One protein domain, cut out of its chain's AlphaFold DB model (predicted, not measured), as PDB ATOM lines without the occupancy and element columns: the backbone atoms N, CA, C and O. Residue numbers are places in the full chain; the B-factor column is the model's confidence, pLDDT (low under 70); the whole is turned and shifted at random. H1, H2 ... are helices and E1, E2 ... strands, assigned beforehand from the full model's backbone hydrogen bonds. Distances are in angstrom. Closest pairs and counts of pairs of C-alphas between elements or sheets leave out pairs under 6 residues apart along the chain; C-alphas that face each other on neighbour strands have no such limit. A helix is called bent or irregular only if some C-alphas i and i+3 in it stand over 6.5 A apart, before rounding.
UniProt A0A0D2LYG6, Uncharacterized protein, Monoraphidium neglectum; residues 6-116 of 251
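Overview. This is residues 6 to 116 of the 251 residues of an uncharacterized protein of Monoraphidium neglectum (UniProt A0A0D2LYG6). Look for a curled sheet of four strands, like part of a barrel, with one short helix, H1, over one face, and a long two-stranded arm, the hairpin E1 and E2, reaching away from this body at one end. The arm makes much of the length. You will find 111 printed residues with one named helix and six named strands, in the order E1 E2 E3 H1 E4 E5 E6, mostly strand by class. The larger sheet runs E3 E6 E5 E4 and is mixed; E1 and E2 are antiparallel. The whole is extended, with a radius of gyration of the C-alphas of 20.4 A and spans of 72 by 27 by 23 A.

Arrangement. Begin in the strongly twisted larger sheet, where E6, residues 104 to 115, is the antiparallel neighbour of E5, residues 88 to 97; N 94 and O 107 are 2.9 A apart, within hydrogen-bond range. E5 is also antiparallel to E4, residues 76 to 79, with N 78 and O 95 at 3.0 A. E4, E5 and E6 form a meander, each strand the antiparallel neighbour of the one before, with hairpins E4 and E5, and E5 and E6. At the other edge E3, residues 44 to 47, is parallel to E6, with N 46 and O 113 at 2.8 A. H1, residues 56 to 65, is on this sheet, making two layers, a helix on one face of a sheet; its closest C-alphas to E4 are those of Ala 60 and Ile 77, 5.5 A apart. E3, H1 and E4 form a split strand-helix-strand unit, two strands of one sheet that are not neighbours, with a helix between them along the chain and E6 and E5 between them in the sheet, and its crossover is right-handed. In H1, 4 of 6 O i to N i+4 pairs are within hydrogen-bond range. Now look at E1, residues 6 to 16, and E2, residues 22 to 33, an antiparallel hairpin at 156 degrees, with N 11 and O 27 at 2.8 A. E2 and E6 are only just apart, their closest C-alphas 8.3 A from each other.

Along the chain. Find C-alpha 104 at (-0.702, -42.750, -38.517); from there E6 runs 28.2 A and bends by 78 degrees at residue 111, ending at C-alpha 115, (24.220, -34.061, -48.452). E5 measures 27.1 A and bends by 56 degrees at residue 91. E4 and E3 have four residues each. H1 is irregular, with C-alphas 57 and 60 7.7 A apart. Find C-alpha 6 at (-5.827, -48.810, -38.557), where E1 begins its 30.4 A; E2 measures 30.5 A and bends by 59 degrees at residue 28.

Size, cuts and confidence. The C-alphas farthest apart are those of Lys 19 and Glu 51, at 73.3 A. The printed part has no cut; the link from E1 to E2 is tight, and the other links are short. Mean pLDDT of the printed part is 74.1, with 37 residues under 70, among them residues 28 to 36 and 48 to 59.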
ATOM      1  N   ARG A   6      -4.680 -48.196 -39.246       50.97
ATOM      2  CA  ARG A   6      -5.827 -48.810 -38.557       50.97
ATOM      3  C   ARG A   6      -6.005 -48.167 -37.187       50.97
ATOM      4  O   ARG A   6      -5.048 -48.095 -36.424       50.97
ATOM      5  N   THR A   7      -7.209 -47.697 -36.875       55.78
ATOM      6  CA  THR A   7      -7.583 -47.275 -35.516       55.78
ATOM      7  C   THR A   7      -8.840 -48.011 -35.103       55.78
ATOM      8  O   THR A   7      -9.841 -47.969 -35.820       55.78
ATOM      9  N   ASP A   8      -8.780 -48.695 -33.966       57.78
ATOM     10  CA  ASP A   8      -9.946 -49.347 -33.385       57.78
ATOM     11  C   ASP A   8     -10.794 -48.282 -32.671       57.78
ATOM     12  O   ASP A   8     -10.286 -47.485 -31.882       57.78
ATOM     13  N   VAL A   9     -12.084 -48.234 -32.992       57.59
ATOM     14  CA  VAL A   9     -13.058 -47.308 -32.414       57.59
ATOM     15  C   VAL A   9     -14.209 -48.088 -31.787       57.59
ATOM     16  O   VAL A   9     -14.669 -49.101 -32.320       57.59
ATOM     17  N   ASN A  10     -14.703 -47.580 -30.658       69.50
ATOM     18  CA  ASN A  10     -15.941 -48.056 -30.051       69.50
ATOM     19  C   ASN A  10     -17.107 -47.310 -30.696       69.50
ATOM     20  O   ASN A  10     -17.287 -46.112 -30.477       69.50
ATOM     21  N   LEU A  11     -17.886 -48.018 -31.503       66.50
ATOM     22  CA  LEU A  11     -19.097 -47.501 -32.119       66.50
ATOM     23  C   LEU A  11     -20.274 -47.850 -31.210       66.50
ATOM     24  O   LEU A  11     -20.537 -49.020 -30.940       66.50
ATOM     25  N   THR A  12     -20.958 -46.823 -30.715       74.12
ATOM     26  CA  THR A  12     -22.191 -46.993 -29.942       74.12
ATOM     27  C   THR A  12     -23.356 -46.634 -30.849       74.12
ATOM     28  O   THR A  12     -23.457 -45.494 -31.295       74.12
ATOM     29  N   LEU A  13     -24.200 -47.615 -31.159       70.94
ATOM     30  CA  LEU A  13     -25.423 -47.431 -31.930       70.94
ATOM     31  C   LEU A  13     -26.610 -47.468 -30.967       70.94
ATOM     32  O   LEU A  13     -26.803 -48.470 -30.280       70.94
ATOM     33  N   THR A  14     -27.413 -46.411 -30.927       80.69
ATOM     34  CA  THR A  14     -28.666 -46.402 -30.163       80.69
ATOM     35  C   THR A  14     -29.815 -46.689 -31.120       80.69
ATOM     36  O   THR A  14     -30.030 -45.947 -32.075       80.69
ATOM     37  N   ILE A  15     -30.525 -47.792 -30.891       78.94
ATOM     38  CA  ILE A  15     -31.714 -48.174 -31.653       78.94
ATOM     39  C   ILE A  15     -32.918 -47.933 -30.761       78.94
ATOM     40  O   ILE A  15     -33.010 -48.516 -29.683       78.94
ATOM     41  N   GLU A  16     -33.837 -47.096 -31.218       82.06
ATOM     42  CA  GLU A  16     -35.132 -46.903 -30.581       82.06
ATOM     43  C   GLU A  16     -36.168 -47.757 -31.312       82.06
ATOM     44  O   GLU A  16     -36.288 -47.686 -32.538       82.06
ATOM     45  N   ASP A  17     -36.858 -48.633 -30.583       82.62
ATOM     46  CA  ASP A  17     -37.925 -49.436 -31.172       82.62
ATOM     47  C   ASP A  17     -39.219 -48.623 -31.350       82.62
ATOM     48  O   ASP A  17     -39.359 -47.496 -30.874       82.62
ATOM     49  N   SER A  18     -40.209 -49.204 -32.029       78.12
ATOM     50  CA  SER A  18     -41.509 -48.559 -32.266       78.12
ATOM     51  C   SER A  18     -42.323 -48.284 -30.992       78.12
ATOM     52  O   SER A  18     -43.401 -47.699 -31.076       78.12
ATOM     53  N   LYS A  19     -41.829 -48.699 -29.819       87.31
ATOM     54  CA  LYS A  19     -42.410 -48.432 -28.500       87.31
ATOM     55  C   LYS A  19     -41.599 -47.396 -27.707       87.31
ATOM     56  O   LYS A  19     -41.894 -47.191 -26.532       87.31
ATOM     57  N   GLY A  20     -40.605 -46.752 -28.325       84.69
ATOM     58  CA  GLY A  20     -39.751 -45.741 -27.694       84.69
ATOM     59  C   GLY A  20     -38.651 -46.327 -26.802       84.69
ATOM     60  O   GLY A  20     -38.022 -45.601 -26.034       84.69
ATOM     61  N   LEU A  21     -38.423 -47.644 -26.847       82.31
ATOM     62  CA  LEU A  21     -37.422 -48.285 -26.005       82.31
ATOM     63  C   LEU A  21     -36.051 -48.199 -26.681       82.31
ATOM     64  O   LEU A  21     -35.813 -48.817 -27.719       82.31
ATOM     65  N   GLN A  22     -35.135 -47.447 -26.071       86.31
ATOM     66  CA  GLN A  22     -33.767 -47.316 -26.564       86.31
ATOM     67  C   GLN A  22     -32.899 -48.498 -26.128       86.31
ATOM     68  O   GLN A  22     -32.835 -48.865 -24.953       86.31
ATOM     69  N   ARG A  23     -32.185 -49.085 -27.085       83.31
ATOM     70  CA  ARG A  23     -31.170 -50.118 -26.870       83.31
ATOM     71  C   ARG A  23     -29.839 -49.636 -27.418       83.31
ATOM     72  O   ARG A  23     -29.758 -49.216 -28.567       83.31
ATOM     73  N   ASN A  24     -28.789 -49.753 -26.613       80.81
ATOM     74  CA  ASN A  24     -27.429 -49.438 -27.032       80.81
ATOM     75  C   ASN A  24     -26.723 -50.713 -27.489       80.81
ATOM     76  O   ASN A  24     -26.579 -51.661 -26.719       80.81
ATOM     77  N   ILE A  25     -26.258 -50.723 -28.731       77.00
ATOM     78  CA  ILE A  25     -25.353 -51.735 -29.263       77.00
ATOM     79  C   ILE A  25     -23.958 -51.123 -29.271       77.00
ATOM     80  O   ILE A  25     -23.706 -50.147 -29.975       77.00
ATOM     81  N   VAL A  26     -23.049 -51.694 -28.483       75.50
ATOM     82  CA  VAL A  26     -21.634 -51.312 -28.490       75.50
ATOM     83  C   VAL A  26     -20.883 -52.317 -29.353       75.50
ATOM     84  O   VAL A  26     -20.825 -53.500 -29.027       75.50
ATOM     85  N   GLY A  27     -20.329 -51.848 -30.468       73.50
ATOM     86  CA  GLY A  27     -19.492 -52.635 -31.362       73.50
ATOM     87  C   GLY A  27     -18.084 -52.059 -31.440       73.50
ATOM     88  O   GLY A  27     -17.899 -50.848 -31.548       73.50
ATOM     89  N   THR A  28     -17.072 -52.921 -31.423       66.44
ATOM     90  CA  THR A  28     -15.709 -52.544 -31.810       66.44
ATOM     91  C   THR A  28     -15.583 -52.657 -33.322       66.44
ATOM     92  O   THR A  28     -15.787 -53.737 -33.878       66.44
ATOM     93  N   THR A  29     -15.224 -51.570 -33.995       61.38
ATOM     94  CA  THR A  29     -14.859 -51.601 -35.416       61.38
ATOM     95  C   THR A  29     -13.536 -50.884 -35.627       61.38
ATOM     96  O   THR A  29     -13.062 -50.167 -34.753       61.38
ATOM     97  N   SER A  30     -12.920 -51.071 -36.785       52.47
ATOM     98  CA  SER A  30     -11.691 -50.378 -37.150       52.47
ATOM     99  C   SER A  30     -11.972 -49.379 -38.262       52.47
ATOM    100  O   SER A  30     -12.384 -49.773 -39.355       52.47
ATOM    101  N   VAL A  31     -11.716 -48.096 -38.008       53.69
ATOM    102  CA  VAL A  31     -11.727 -47.078 -39.059       53.69
ATOM    103  C   VAL A  31     -10.373 -47.119 -39.749       53.69
ATOM    104  O   VAL A  31      -9.322 -46.922 -39.131       53.69
ATOM    105  N   VAL A  32     -10.410 -47.406 -41.047       49.62
ATOM    106  CA  VAL A  32      -9.247 -47.354 -41.922       49.62
ATOM    107  C   VAL A  32      -9.287 -46.027 -42.662       49.62
ATOM    108  O   VAL A  32     -10.036 -45.855 -43.623       49.62
ATOM    109  N   GLY A  33      -8.500 -45.066 -42.184       51.72
ATOM    110  CA  GLY A  33      -8.294 -43.813 -42.901       51.72
ATOM    111  C   GLY A  33      -7.422 -44.059 -44.130       51.72
ATOM    112  O   GLY A  33      -6.377 -44.710 -44.037       51.72
ATOM    113  N   LEU A  34      -7.826 -43.531 -45.288       50.44
ATOM    114  CA  LEU A  34      -6.948 -43.481 -46.455       50.44
ATOM    115  C   LEU A  34      -5.704 -42.650 -46.098       50.44
ATOM    116  O   LEU A  34      -5.853 -41.559 -45.541       50.44
ATOM    117  N   PRO A  35      -4.482 -43.122 -46.400       53.31
ATOM    118  CA  PRO A  35      -3.285 -42.351 -46.116       53.31
ATOM    119  C   PRO A  35      -3.309 -41.067 -46.954       53.31
ATOM    120  O   PRO A  35      -3.193 -41.105 -48.176       53.31
ATOM    121  N   CYS A  36      -3.445 -39.910 -46.302       64.06
ATOM    122  CA  CYS A  36      -3.422 -38.605 -46.972       64.06
ATOM    123  C   CYS A  36      -2.016 -38.202 -47.451       64.06
ATOM    124  O   CYS A  36      -1.839 -37.123 -48.014       64.06
ATOM    125  N   VAL A  37      -1.006 -39.041 -47.203       76.25
ATOM    126  CA  VAL A  37       0.395 -38.762 -47.511       76.25
ATOM    127  C   VAL A  37       0.901 -39.659 -48.629       76.25
ATOM    128  O   VAL A  37       0.761 -40.879 -48.602       76.25
ATOM    129  N   SER A  38       1.511 -39.031 -49.630       87.19
ATOM    130  CA  SER A  38       2.165 -39.709 -50.746       87.19
ATOM    131  C   SER A  38       3.548 -39.114 -50.941       87.19
ATOM    132  O   SER A  38       3.711 -37.894 -50.897       87.19
ATOM    133  N   CYS A  39       4.539 -39.977 -51.137       90.56
ATOM    134  CA  CYS A  39       5.926 -39.562 -51.265       90.56
ATOM    135  C   CYS A  39       6.275 -39.267 -52.725       90.56
ATOM    136  O   CYS A  39       5.699 -39.841 -53.661       90.56
ATOM    137  N   GLN A  40       7.212 -38.349 -52.928       91.06
ATOM    138  CA  GLN A  40       7.793 -38.088 -54.234       91.06
ATOM    139  C   GLN A  40       8.538 -39.331 -54.724       91.06
ATOM    140  O   GLN A  40       9.084 -40.108 -53.941       91.06
ATOM    141  N   THR A  41       8.514 -39.533 -56.038       90.56
ATOM    142  CA  THR A  41       9.229 -40.630 -56.706       90.56
ATOM    143  C   THR A  41      10.503 -40.151 -57.395       90.56
ATOM    144  O   THR A  41      11.339 -40.973 -57.752       90.56
ATOM    145  N   SER A  42      10.641 -38.838 -57.592       90.56
ATOM    146  CA  SER A  42      11.863 -38.181 -58.048       90.56
ATOM    147  C   SER A  42      12.916 -38.138 -56.940       90.56
ATOM    148  O   SER A  42      12.577 -38.226 -55.758       90.56
ATOM    149  N   GLU A  43      14.183 -37.977 -57.326       91.44
ATOM    150  CA  GLU A  43      15.267 -37.743 -56.369       91.44
ATOM    151  C   GLU A  43      14.987 -36.478 -55.550       91.44
ATOM    152  O   GLU A  43      14.706 -35.414 -56.105       91.44
ATOM    153  N   VAL A  44      15.074 -36.596 -54.224       88.69
ATOM    154  CA  VAL A  44      15.010 -35.452 -53.309       88.69
ATOM    155  C   VAL A  44      16.352 -35.302 -52.611       88.69
ATOM    156  O   VAL A  44      16.842 -36.242 -51.984       88.69
ATOM    157  N   VAL A  45      16.925 -34.102 -52.692       86.25
ATOM    158  CA  VAL A  45      18.162 -33.753 -51.987       86.25
ATOM    159  C   VAL A  45      17.820 -33.101 -50.652       86.25
ATOM    160  O   VAL A  45      17.255 -32.003 -50.609       86.25
ATOM    161  N   LEU A  46      18.150 -33.772 -49.555       81.81
ATOM    162  CA  LEU A  46      18.029 -33.261 -48.193       81.81
ATOM    163  C   LEU A  46      19.391 -32.766 -47.705       81.81
ATOM    164  O   LEU A  46      20.408 -33.411 -47.943       81.81
ATOM    165  N   ALA A  47      19.402 -31.660 -46.967       70.62
ATOM    166  CA  ALA A  47      20.582 -31.270 -46.208       70.62
ATOM    167  C   ALA A  47      20.596 -32.044 -44.879       70.62
ATOM    168  O   ALA A  47      19.623 -31.993 -44.117       70.62
ATOM    169  N   ALA A  48      21.691 -32.752 -44.596       60.88
ATOM    170  CA  ALA A  48      22.135 -33.005 -43.233       60.88
ATOM    171  C   ALA A  48      22.274 -31.635 -42.558       60.88
ATOM    172  O   ALA A  48      22.651 -30.667 -43.216       60.88
ATOM    173  N   ALA A  49      21.843 -31.540 -41.303       54.88
ATOM    174  CA  ALA A  49      21.646 -30.296 -40.556       54.88
ATOM    175  C   ALA A  49      22.661 -29.171 -40.877       54.88
ATOM    176  O   ALA A  49      23.843 -29.473 -41.049       54.88
ATOM    177  N   PRO A  50      22.248 -27.886 -40.894       49.62
ATOM    178  CA  PRO A  50      23.202 -26.786 -41.029       49.62
ATOM    179  C   PRO A  50      24.292 -26.887 -39.949       49.62
ATOM    180  O   PRO A  50      24.019 -27.358 -38.842       49.62
ATOM    181  N   GLU A  51      25.513 -26.464 -40.292       47.00
ATOM    182  CA  GLU A  51      26.711 -26.579 -39.451       47.00
ATOM    183  C   GLU A  51      26.418 -26.268 -37.978       47.00
ATOM    184  O   GLU A  51      25.923 -25.197 -37.624       47.00
ATOM    185  N   GLY A  52      26.712 -27.232 -37.101       46.81
ATOM    186  CA  GLY A  52      26.529 -27.052 -35.664       46.81
ATOM    187  C   GLY A  52      25.073 -27.027 -35.197       46.81
ATOM    188  O   GLY A  52      24.802 -26.440 -34.158       46.81
ATOM    189  N   ARG A  53      24.129 -27.651 -35.915       49.62
ATOM    190  CA  ARG A  53      22.807 -28.027 -35.385       49.62
ATOM    191  C   ARG A  53      22.591 -29.525 -35.529       49.62
ATOM    192  O   ARG A  53      23.121 -30.152 -36.441       49.62
ATOM    193  N   CYS A  54      21.810 -30.128 -34.641       49.41
ATOM    194  CA  CYS A  54      21.324 -31.478 -34.906       49.41
ATOM    195  C   CYS A  54      20.238 -31.456 -35.985       49.41
ATOM    196  O   CYS A  54      19.549 -30.454 -36.167       49.41
ATOM    197  N   ALA A  55      20.065 -32.575 -36.691       50.69
ATOM    198  CA  ALA A  55      19.095 -32.721 -37.786       50.69
ATOM    199  C   ALA A  55      17.631 -32.445 -37.375       50.69
ATOM    200  O   ALA A  55      16.765 -32.307 -38.240       50.69
ATOM    201  N   ALA A  56      17.372 -32.320 -36.069       43.72
ATOM    202  CA  ALA A  56      16.100 -32.009 -35.430       43.72
ATOM    203  C   ALA A  56      15.377 -30.776 -36.005       43.72
ATOM    204  O   ALA A  56      14.231 -30.930 -36.434       43.72
ATOM    205  N   ASP A  57      16.029 -29.608 -36.102       39.31
ATOM    206  CA  ASP A  57      15.393 -28.353 -36.570       39.31
ATOM    207  C   ASP A  57      14.905 -28.442 -38.028       39.31
ATOM    208  O   ASP A  57      14.000 -27.722 -38.441       39.31
ATOM    209  N   ALA A  58      15.478 -29.358 -38.812       51.31
ATOM    210  CA  ALA A  58      15.147 -29.553 -40.217       51.31
ATOM    211  C   ALA A  58      14.282 -30.798 -40.469       51.31
ATOM    212  O   ALA A  58      13.888 -31.034 -41.604       51.31
ATOM    213  N   SER A  59      13.973 -31.612 -39.456       65.94
ATOM    214  CA  SER A  59      13.403 -32.956 -39.650       65.94
ATOM    215  C   SER A  59      11.981 -32.964 -40.219       65.94
ATOM    216  O   SER A  59      11.738 -33.650 -41.209       65.94
ATOM    217  N   ALA A  60      11.058 -32.172 -39.662       71.62
ATOM    218  CA  ALA A  60       9.682 -32.102 -40.156       71.62
ATOM    219  C   ALA A  60       9.616 -31.411 -41.527       71.62
ATOM    220  O   ALA A  60       8.912 -31.871 -42.422       71.62
ATOM    221  N   ALA A  61      10.414 -30.354 -41.724       73.81
ATOM    222  CA  ALA A  61      10.525 -29.658 -43.003       73.81
ATOM    223  C   ALA A  61      11.137 -30.561 -44.091       73.81
ATOM    224  O   ALA A  61      10.605 -30.654 -45.194       73.81
ATOM    225  N   ASN A  62      12.207 -31.296 -43.778       78.12
ATOM    226  CA  ASN A  62      12.831 -32.260 -44.684       78.12
ATOM    227  C   ASN A  62      11.909 -33.446 -44.979       78.12
ATOM    228  O   ASN A  62      11.802 -33.858 -46.131       78.12
ATOM    229  N   ALA A  63      11.208 -33.974 -43.975       82.31
ATOM    230  CA  ALA A  63      10.224 -35.027 -44.182       82.31
ATOM    231  C   ALA A  63       9.045 -34.530 -45.041       82.31
ATOM    232  O   ALA A  63       8.585 -35.253 -45.923       82.31
ATOM    233  N   ALA A  64       8.614 -33.276 -44.874       84.81
ATOM    234  CA  ALA A  64       7.609 -32.652 -45.730       84.81
ATOM    235  C   ALA A  64       8.091 -32.483 -47.182       84.81
ATOM    236  O   ALA A  64       7.295 -32.665 -48.100       84.81
ATOM    237  N   ARG A  65       9.389 -32.228 -47.421       86.88
ATOM    238  CA  ARG A  65       9.972 -32.197 -48.782       86.88
ATOM    239  C   ARG A  65       9.898 -33.547 -49.497       86.88
ATOM    240  O   ARG A  65       9.906 -33.573 -50.723       86.88
ATOM    241  N   LEU A  66       9.803 -34.654 -48.757       89.44
ATOM    242  CA  LEU A  66       9.599 -35.980 -49.343       89.44
ATOM    243  C   LEU A  66       8.156 -36.215 -49.789       89.44
ATOM    244  O   LEU A  66       7.906 -37.192 -50.492       89.44
ATOM    245  N   LEU A  67       7.208 -35.355 -49.418       90.75
ATOM    246  CA  LEU A  67       5.817 -35.497 -49.822       90.75
ATOM    247  C   LEU A  67       5.541 -34.856 -51.184       90.75
ATOM    248  O   LEU A  67       6.088 -33.815 -51.539       90.75
ATOM    249  N   ARG A  68       4.629 -35.463 -51.949       89.81
ATOM    250  CA  ARG A  68       4.083 -34.880 -53.188       89.81
ATOM    251  C   ARG A  68       3.183 -33.677 -52.919       89.81
ATOM    252  O   ARG A  68       3.013 -32.843 -53.799       89.81
ATOM    253  N   LYS A  69       2.550 -33.631 -51.745       86.12
ATOM    254  CA  LYS A  69       1.628 -32.574 -51.318       86.12
ATOM    255  C   LYS A  69       1.865 -32.265 -49.847       86.12
ATOM    256  O   LYS A  69       2.133 -33.184 -49.075       86.12
ATOM    257  N   SER A  70       1.730 -30.995 -49.472       82.50
ATOM    258  CA  SER A  70       1.798 -30.576 -48.073       82.50
ATOM    259  C   SER A  70       0.761 -31.326 -47.232       82.50
ATOM    260  O   SER A  70      -0.353 -31.564 -47.714       82.50
ATOM    261  N   PRO A  71       1.098 -31.709 -45.990       77.81
ATOM    262  CA  PRO A  71       0.130 -32.340 -45.110       77.81
ATOM    263  C   PRO A  71      -1.022 -31.394 -44.758       77.81
ATOM    264  O   PRO A  71      -0.832 -30.174 -44.737       77.81
ATOM    265  N   PRO A  72      -2.199 -31.944 -44.418       75.25
ATOM    266  CA  PRO A  72      -3.265 -31.174 -43.795       75.25
ATOM    267  C   PRO A  72      -2.785 -30.465 -42.512       75.25
ATOM    268  O   PRO A  72      -1.911 -30.994 -41.814       75.25
ATOM    269  N   PRO A  73      -3.371 -29.307 -42.156       78.62
ATOM    270  CA  PRO A  73      -3.081 -28.632 -40.895       78.62
ATOM    271  C   PRO A  73      -3.275 -29.560 -39.690       78.62
ATOM    272  O   PRO A  73      -4.213 -30.355 -39.650       78.62
ATOM    273  N   GLY A  74      -2.392 -29.448 -38.696       76.06
ATOM    274  CA  GLY A  74      -2.472 -30.231 -37.461       76.06
ATOM    275  C   GLY A  74      -1.961 -31.673 -37.565       76.06
ATOM    276  O   GLY A  74      -2.126 -32.430 -36.616       76.06
ATOM    277  N   VAL A  75      -1.337 -32.070 -38.678       78.81
ATOM    278  CA  VAL A  75      -0.658 -33.368 -38.818       78.81
ATOM    279  C   VAL A  75       0.827 -33.220 -38.480       78.81
ATOM    280  O   VAL A  75       1.527 -32.407 -39.078       78.81
ATOM    281  N   GLU A  76       1.324 -34.040 -37.552       80.94
ATOM    282  CA  GLU A  76       2.757 -34.142 -37.262       80.94
ATOM    283  C   GLU A  76       3.424 -35.059 -38.288       80.94
ATOM    284  O   GLU A  76       2.981 -36.191 -38.486       80.94
ATOM    285  N   ILE A  77       4.502 -34.602 -38.926       80.44
ATOM    286  CA  ILE A  77       5.310 -35.423 -39.832       80.44
ATOM    287  C   ILE A  77       6.689 -35.654 -39.238       80.44
ATOM    288  O   ILE A  77       7.374 -34.713 -38.846       80.44
ATOM    289  N   ALA A  78       7.113 -36.913 -39.261       79.19
ATOM    290  CA  ALA A  78       8.460 -37.322 -38.910       79.19
ATOM    291  C   ALA A  78       8.970 -38.397 -39.876       79.19
ATOM    292  O   ALA A  78       8.206 -39.015 -40.621       79.19
ATOM    293  N   PHE A  79      10.272 -38.658 -39.844       80.56
ATOM    294  CA  PHE A  79      10.819 -39.871 -40.441       80.56
ATOM    295  C   PHE A  79      10.327 -41.109 -39.680       80.56
ATOM    296  O   PHE A  79      10.026 -41.054 -38.486       80.56
ATOM    297  N   ALA A  80      10.234 -42.248 -40.366       77.50
ATOM    298  CA  ALA A  80       9.971 -43.516 -39.697       77.50
ATOM    299  C   ALA A  80      11.107 -43.849 -38.712       77.50
ATOM    300  O   ALA A  80      12.264 -43.473 -38.917       77.50
ATOM    301  N   ARG A  81      10.788 -44.582 -37.638       69.75
ATOM    302  CA  ARG A  81      11.780 -44.969 -36.622       69.75
ATOM    303  C   ARG A  81      12.936 -45.751 -37.246       69.75
ATOM    304  O   ARG A  81      12.729 -46.532 -38.173       69.75
ATOM    305  N   ASN A  82      14.128 -45.596 -36.672       62.19
ATOM    306  CA  ASN A  82      15.362 -46.277 -37.086       62.19
ATOM    307  C   ASN A  82      15.831 -45.953 -38.515       62.19
ATOM    308  O   ASN A  82      16.690 -46.656 -39.047       62.19
ATOM    309  N   MET A  83      15.308 -44.894 -39.135       67.06
ATOM    310  CA  MET A  83      15.835 -44.405 -40.404       67.06
ATOM    311  C   MET A  83      17.174 -43.703 -40.180       67.06
ATOM    312  O   MET A  83      17.335 -42.895 -39.265       67.06
ATOM    313  N   SER A  84      18.147 -44.017 -41.033       65.44
ATOM    314  CA  SER A  84      19.428 -43.317 -41.058       65.44
ATOM    315  C   SER A  84      19.354 -42.150 -42.034       65.44
ATOM    316  O   SER A  84      19.046 -42.344 -43.210       65.44
ATOM    317  N   LEU A  85      19.691 -40.954 -41.555       69.50
ATOM    318  CA  LEU A  85      19.913 -39.765 -42.381       69.50
ATOM    319  C   LEU A  85      21.409 -39.450 -42.523       69.50
ATOM    320  O   LEU A  85      21.791 -38.294 -42.687       69.50
ATOM    321  N   ALA A  86      22.273 -40.466 -42.431       68.38
ATOM    322  CA  ALA A  86      23.688 -40.303 -42.751       68.38
ATOM    323  C   ALA A  86      23.865 -39.793 -44.192       68.38
ATOM    324  O   ALA A  86      22.990 -39.981 -45.031       68.38
ATOM    325  N   VAL A  87      25.003 -39.186 -44.515       74.69
ATOM    326  CA  VAL A  87      25.313 -38.722 -45.881       74.69
ATOM    327  C   VAL A  87      25.242 -39.888 -46.886       74.69
ATOM    328  O   VAL A  87      25.478 -41.039 -46.521       74.69
ATOM    329  N   GLY A  88      24.818 -39.637 -48.131       78.50
ATOM    330  CA  GLY A  88      24.757 -40.650 -49.205       78.50
ATOM    331  C   GLY A  88      23.430 -40.688 -49.973       78.50
ATOM    332  O   GLY A  88      22.726 -39.685 -50.034       78.50
ATOM    333  N   ALA A  89      23.065 -41.841 -50.538       84.50
ATOM    334  CA  ALA A  89      21.775 -42.061 -51.200       84.50
ATOM    335  C   ALA A  89      21.053 -43.269 -50.583       84.50
ATOM    336  O   ALA A  89      21.680 -44.303 -50.351       84.50
ATOM    337  N   ARG A  90      19.752 -43.144 -50.289       86.31
ATOM    338  CA  ARG A  90      18.918 -44.251 -49.787       86.31
ATOM    339  C   ARG A  90      17.424 -44.020 -50.012       86.31
ATOM    340  O   ARG A  90      17.003 -42.903 -50.301       86.31
ATOM    341  N   ALA A  91      16.630 -45.063 -49.784       87.00
ATOM    342  CA  ALA A  91      15.196 -44.914 -49.578       87.00
ATOM    343  C   ALA A  91      14.916 -44.404 -48.156       87.00
ATOM    344  O   ALA A  91      15.572 -44.825 -47.202       87.00
ATOM    345  N   VAL A  92      13.940 -43.510 -48.014       85.81
ATOM    346  CA  VAL A  92      13.558 -42.925 -46.721       85.81
ATOM    347  C   VAL A  92      12.047 -42.979 -46.564       85.81
ATOM    348  O   VAL A  92      11.307 -42.559 -47.454       85.81
ATOM    349  N   SER A  93      11.585 -43.474 -45.418       87.06
ATOM    350  CA  SER A  93      10.162 -43.492 -45.080       87.06
ATOM    351  C   SER A  93       9.808 -42.362 -44.123       87.06
ATOM    352  O   SER A  93      10.561 -42.054 -43.198       87.06
ATOM    353  N   VAL A  94       8.629 -41.780 -44.319       86.44
ATOM    354  CA  VAL A  94       8.036 -40.765 -43.444       86.44
ATOM    355  C   VAL A  94       6.710 -41.267 -42.904       86.44
ATOM    356  O   VAL A  94       6.020 -42.054 -43.557       86.44
ATOM    357  N   VAL A  95       6.364 -40.808 -41.708       84.31
ATOM    358  CA  VAL A  95       5.113 -41.097 -41.021       84.31
ATOM    359  C   VAL A  95       4.452 -39.775 -40.661       84.31
ATOM    360  O   VAL A  95       5.049 -38.916 -40.016       84.31
ATOM    361  N   ALA A  96       3.206 -39.630 -41.081       81.38
ATOM    362  CA  ALA A  96       2.301 -38.578 -40.673       81.38
ATOM    363  C   ALA A  96       1.387 -39.111 -39.573       81.38
ATOM    364  O   ALA A  96       0.774 -40.162 -39.747       81.38
ATOM    365  N   THR A  97       1.294 -38.397 -38.457       80.50
ATOM    366  CA  THR A  97       0.468 -38.765 -37.305       80.50
ATOM    367  C   THR A  97      -0.450 -37.611 -36.938       80.50
ATOM    368  O   THR A  97      -0.004 -36.476 -36.785       80.50
ATOM    369  N   THR A  98      -1.739 -37.885 -36.766       76.31
ATOM    370  CA  THR A  98      -2.684 -36.896 -36.240       76.31
ATOM    371  C   THR A  98      -2.590 -36.895 -34.707       76.31
ATOM    372  O   THR A  98      -2.855 -37.932 -34.097       76.31
ATOM    373  N   PRO A  99      -2.226 -35.787 -34.035       69.44
ATOM    374  CA  PRO A  99      -1.971 -35.782 -32.591       69.44
ATOM    375  C   PRO A  99      -3.177 -36.196 -31.745       69.44
ATOM    376  O   PRO A  99      -3.012 -36.921 -30.764       69.44
ATOM    377  N   ILE A 100      -4.379 -35.767 -32.149       69.00
ATOM    378  CA  ILE A 100      -5.627 -35.985 -31.402       69.00
ATOM    379  C   ILE A 100      -6.077 -37.447 -31.497       69.00
ATOM    380  O   ILE A 100      -6.361 -38.071 -30.481       69.00
ATOM    381  N   SER A 101      -6.120 -38.014 -32.705       66.69
ATOM    382  CA  SER A 101      -6.622 -39.376 -32.937       66.69
ATOM    383  C   SER A 101      -5.535 -40.452 -32.926       66.69
ATOM    384  O   SER A 101      -5.857 -41.635 -32.974       66.69
ATOM    385  N   ARG A 102      -4.250 -40.066 -32.901       71.06
ATOM    386  CA  ARG A 102      -3.071 -40.950 -33.022       71.06
ATOM    387  C   ARG A 102      -3.056 -41.826 -34.281       71.06
ATOM    388  O   ARG A 102      -2.219 -42.722 -34.395       71.06
ATOM    389  N   VAL A 103      -3.926 -41.541 -35.250       71.94
ATOM    390  CA  VAL A 103      -3.934 -42.200 -36.558       71.94
ATOM    391  C   VAL A 103      -2.617 -41.880 -37.252       71.94
ATOM    392  O   VAL A 103      -2.219 -40.715 -37.315       71.94
ATOM    393  N   SER A 104      -1.950 -42.908 -37.776       77.12
ATOM    394  CA  SER A 104      -0.702 -42.750 -38.517       77.12
ATOM    395  C   SER A 104      -0.806 -43.319 -39.925       77.12
ATOM    396  O   SER A 104      -1.468 -44.327 -40.168       77.12
ATOM    397  N   ALA A 105      -0.146 -42.649 -40.858       80.62
ATOM    398  CA  ALA A 105      -0.020 -43.050 -42.248       80.62
ATOM    399  C   ALA A 105       1.422 -42.822 -42.696       80.62
ATOM    400  O   ALA A 105       2.047 -41.848 -42.285       80.62
ATOM    401  N   GLY A 106       1.960 -43.703 -43.538       85.12
ATOM    402  CA  GLY A 106       3.343 -43.600 -43.991       85.12
ATOM    403  C   GLY A 106       3.492 -43.716 -45.497       85.12
ATOM    404  O   GLY A 106       2.657 -44.306 -46.180       85.12
ATOM    405  N   CYS A 107       4.585 -43.167 -46.014       87.81
ATOM    406  CA  CYS A 107       5.025 -43.392 -47.384       87.81
ATOM    407  C   CYS A 107       6.551 -43.501 -47.440       87.81
ATOM    408  O   CYS A 107       7.241 -43.123 -46.494       87.81
ATOM    409  N   THR A 108       7.080 -44.027 -48.548       90.69
ATOM    410  CA  THR A 108       8.527 -44.158 -48.768       90.69
ATOM    411  C   THR A 108       8.928 -43.431 -50.042       90.69
ATOM    412  O   THR A 108       8.357 -43.691 -51.101       90.69
ATOM    413  N   ALA A 109       9.903 -42.529 -49.935       90.56
ATOM    414  CA  ALA A 109      10.586 -41.923 -51.069       90.56
ATOM    415  C   ALA A 109      11.754 -42.846 -51.471       90.56
ATOM    416  O   ALA A 109      12.626 -43.105 -50.636       90.56
ATOM    417  N   PRO A 110      11.772 -43.389 -52.702       89.12
ATOM    418  CA  PRO A 110      12.732 -44.424 -53.090       89.12
ATOM    419  C   PRO A 110      14.152 -43.883 -53.285       89.12
ATOM    420  O   PRO A 110      15.114 -44.620 -53.081       89.12
ATOM    421  N   THR A 111      14.284 -42.601 -53.636       89.81
ATOM    422  CA  THR A 111      15.561 -41.991 -54.012       89.81
ATOM    423  C   THR A 111      15.755 -40.690 -53.245       89.81
ATOM    424  O   THR A 111      15.244 -39.642 -53.631       89.81
ATOM    425  N   VAL A 112      16.480 -40.749 -52.129       87.31
ATOM    426  CA  VAL A 112      16.795 -39.577 -51.306       87.31
ATOM    427  C   VAL A 112      18.297 -39.462 -51.131       87.31
ATOM    428  O   VAL A 112      18.935 -40.336 -50.529       87.31
ATOM    429  N   ARG A 113      18.859 -38.356 -51.616       87.50
ATOM    430  CA  ARG A 113      20.257 -38.000 -51.388       87.50
ATOM    431  C   ARG A 113      20.332 -37.090 -50.171       87.50
ATOM    432  O   ARG A 113      19.650 -36.075 -50.129       87.50
ATOM    433  N   VAL A 114      21.105 -37.469 -49.157       80.75
ATOM    434  CA  VAL A 114      21.386 -36.575 -48.018       80.75
ATOM    435  C   VAL A 114      22.811 -36.085 -48.182       80.75
ATOM    436  O   VAL A 114      23.735 -36.899 -48.247       80.75
ATOM    437  N   GLU A 115      22.958 -34.773 -48.268       77.94
ATOM    438  CA  GLU A 115      24.220 -34.061 -48.452       77.94
ATOM    439  C   GLU A 115      24.521 -33.191 -47.240       77.94
ATOM    440  O   GLU A 115      23.610 -32.824 -46.510       77.94
ATOM    441  N   GLY A 116      25.781 -32.825 -47.037       67.25
ATOM    442  CA  GLY A 116      26.212 -31.998 -45.911       67.25
ATOM    443  C   GLY A 116      27.160 -32.744 -44.984       67.25
ATOM    444  O   GLY A 116      27.641 -33.834 -45.302       67.25
TER     445      GLY A 116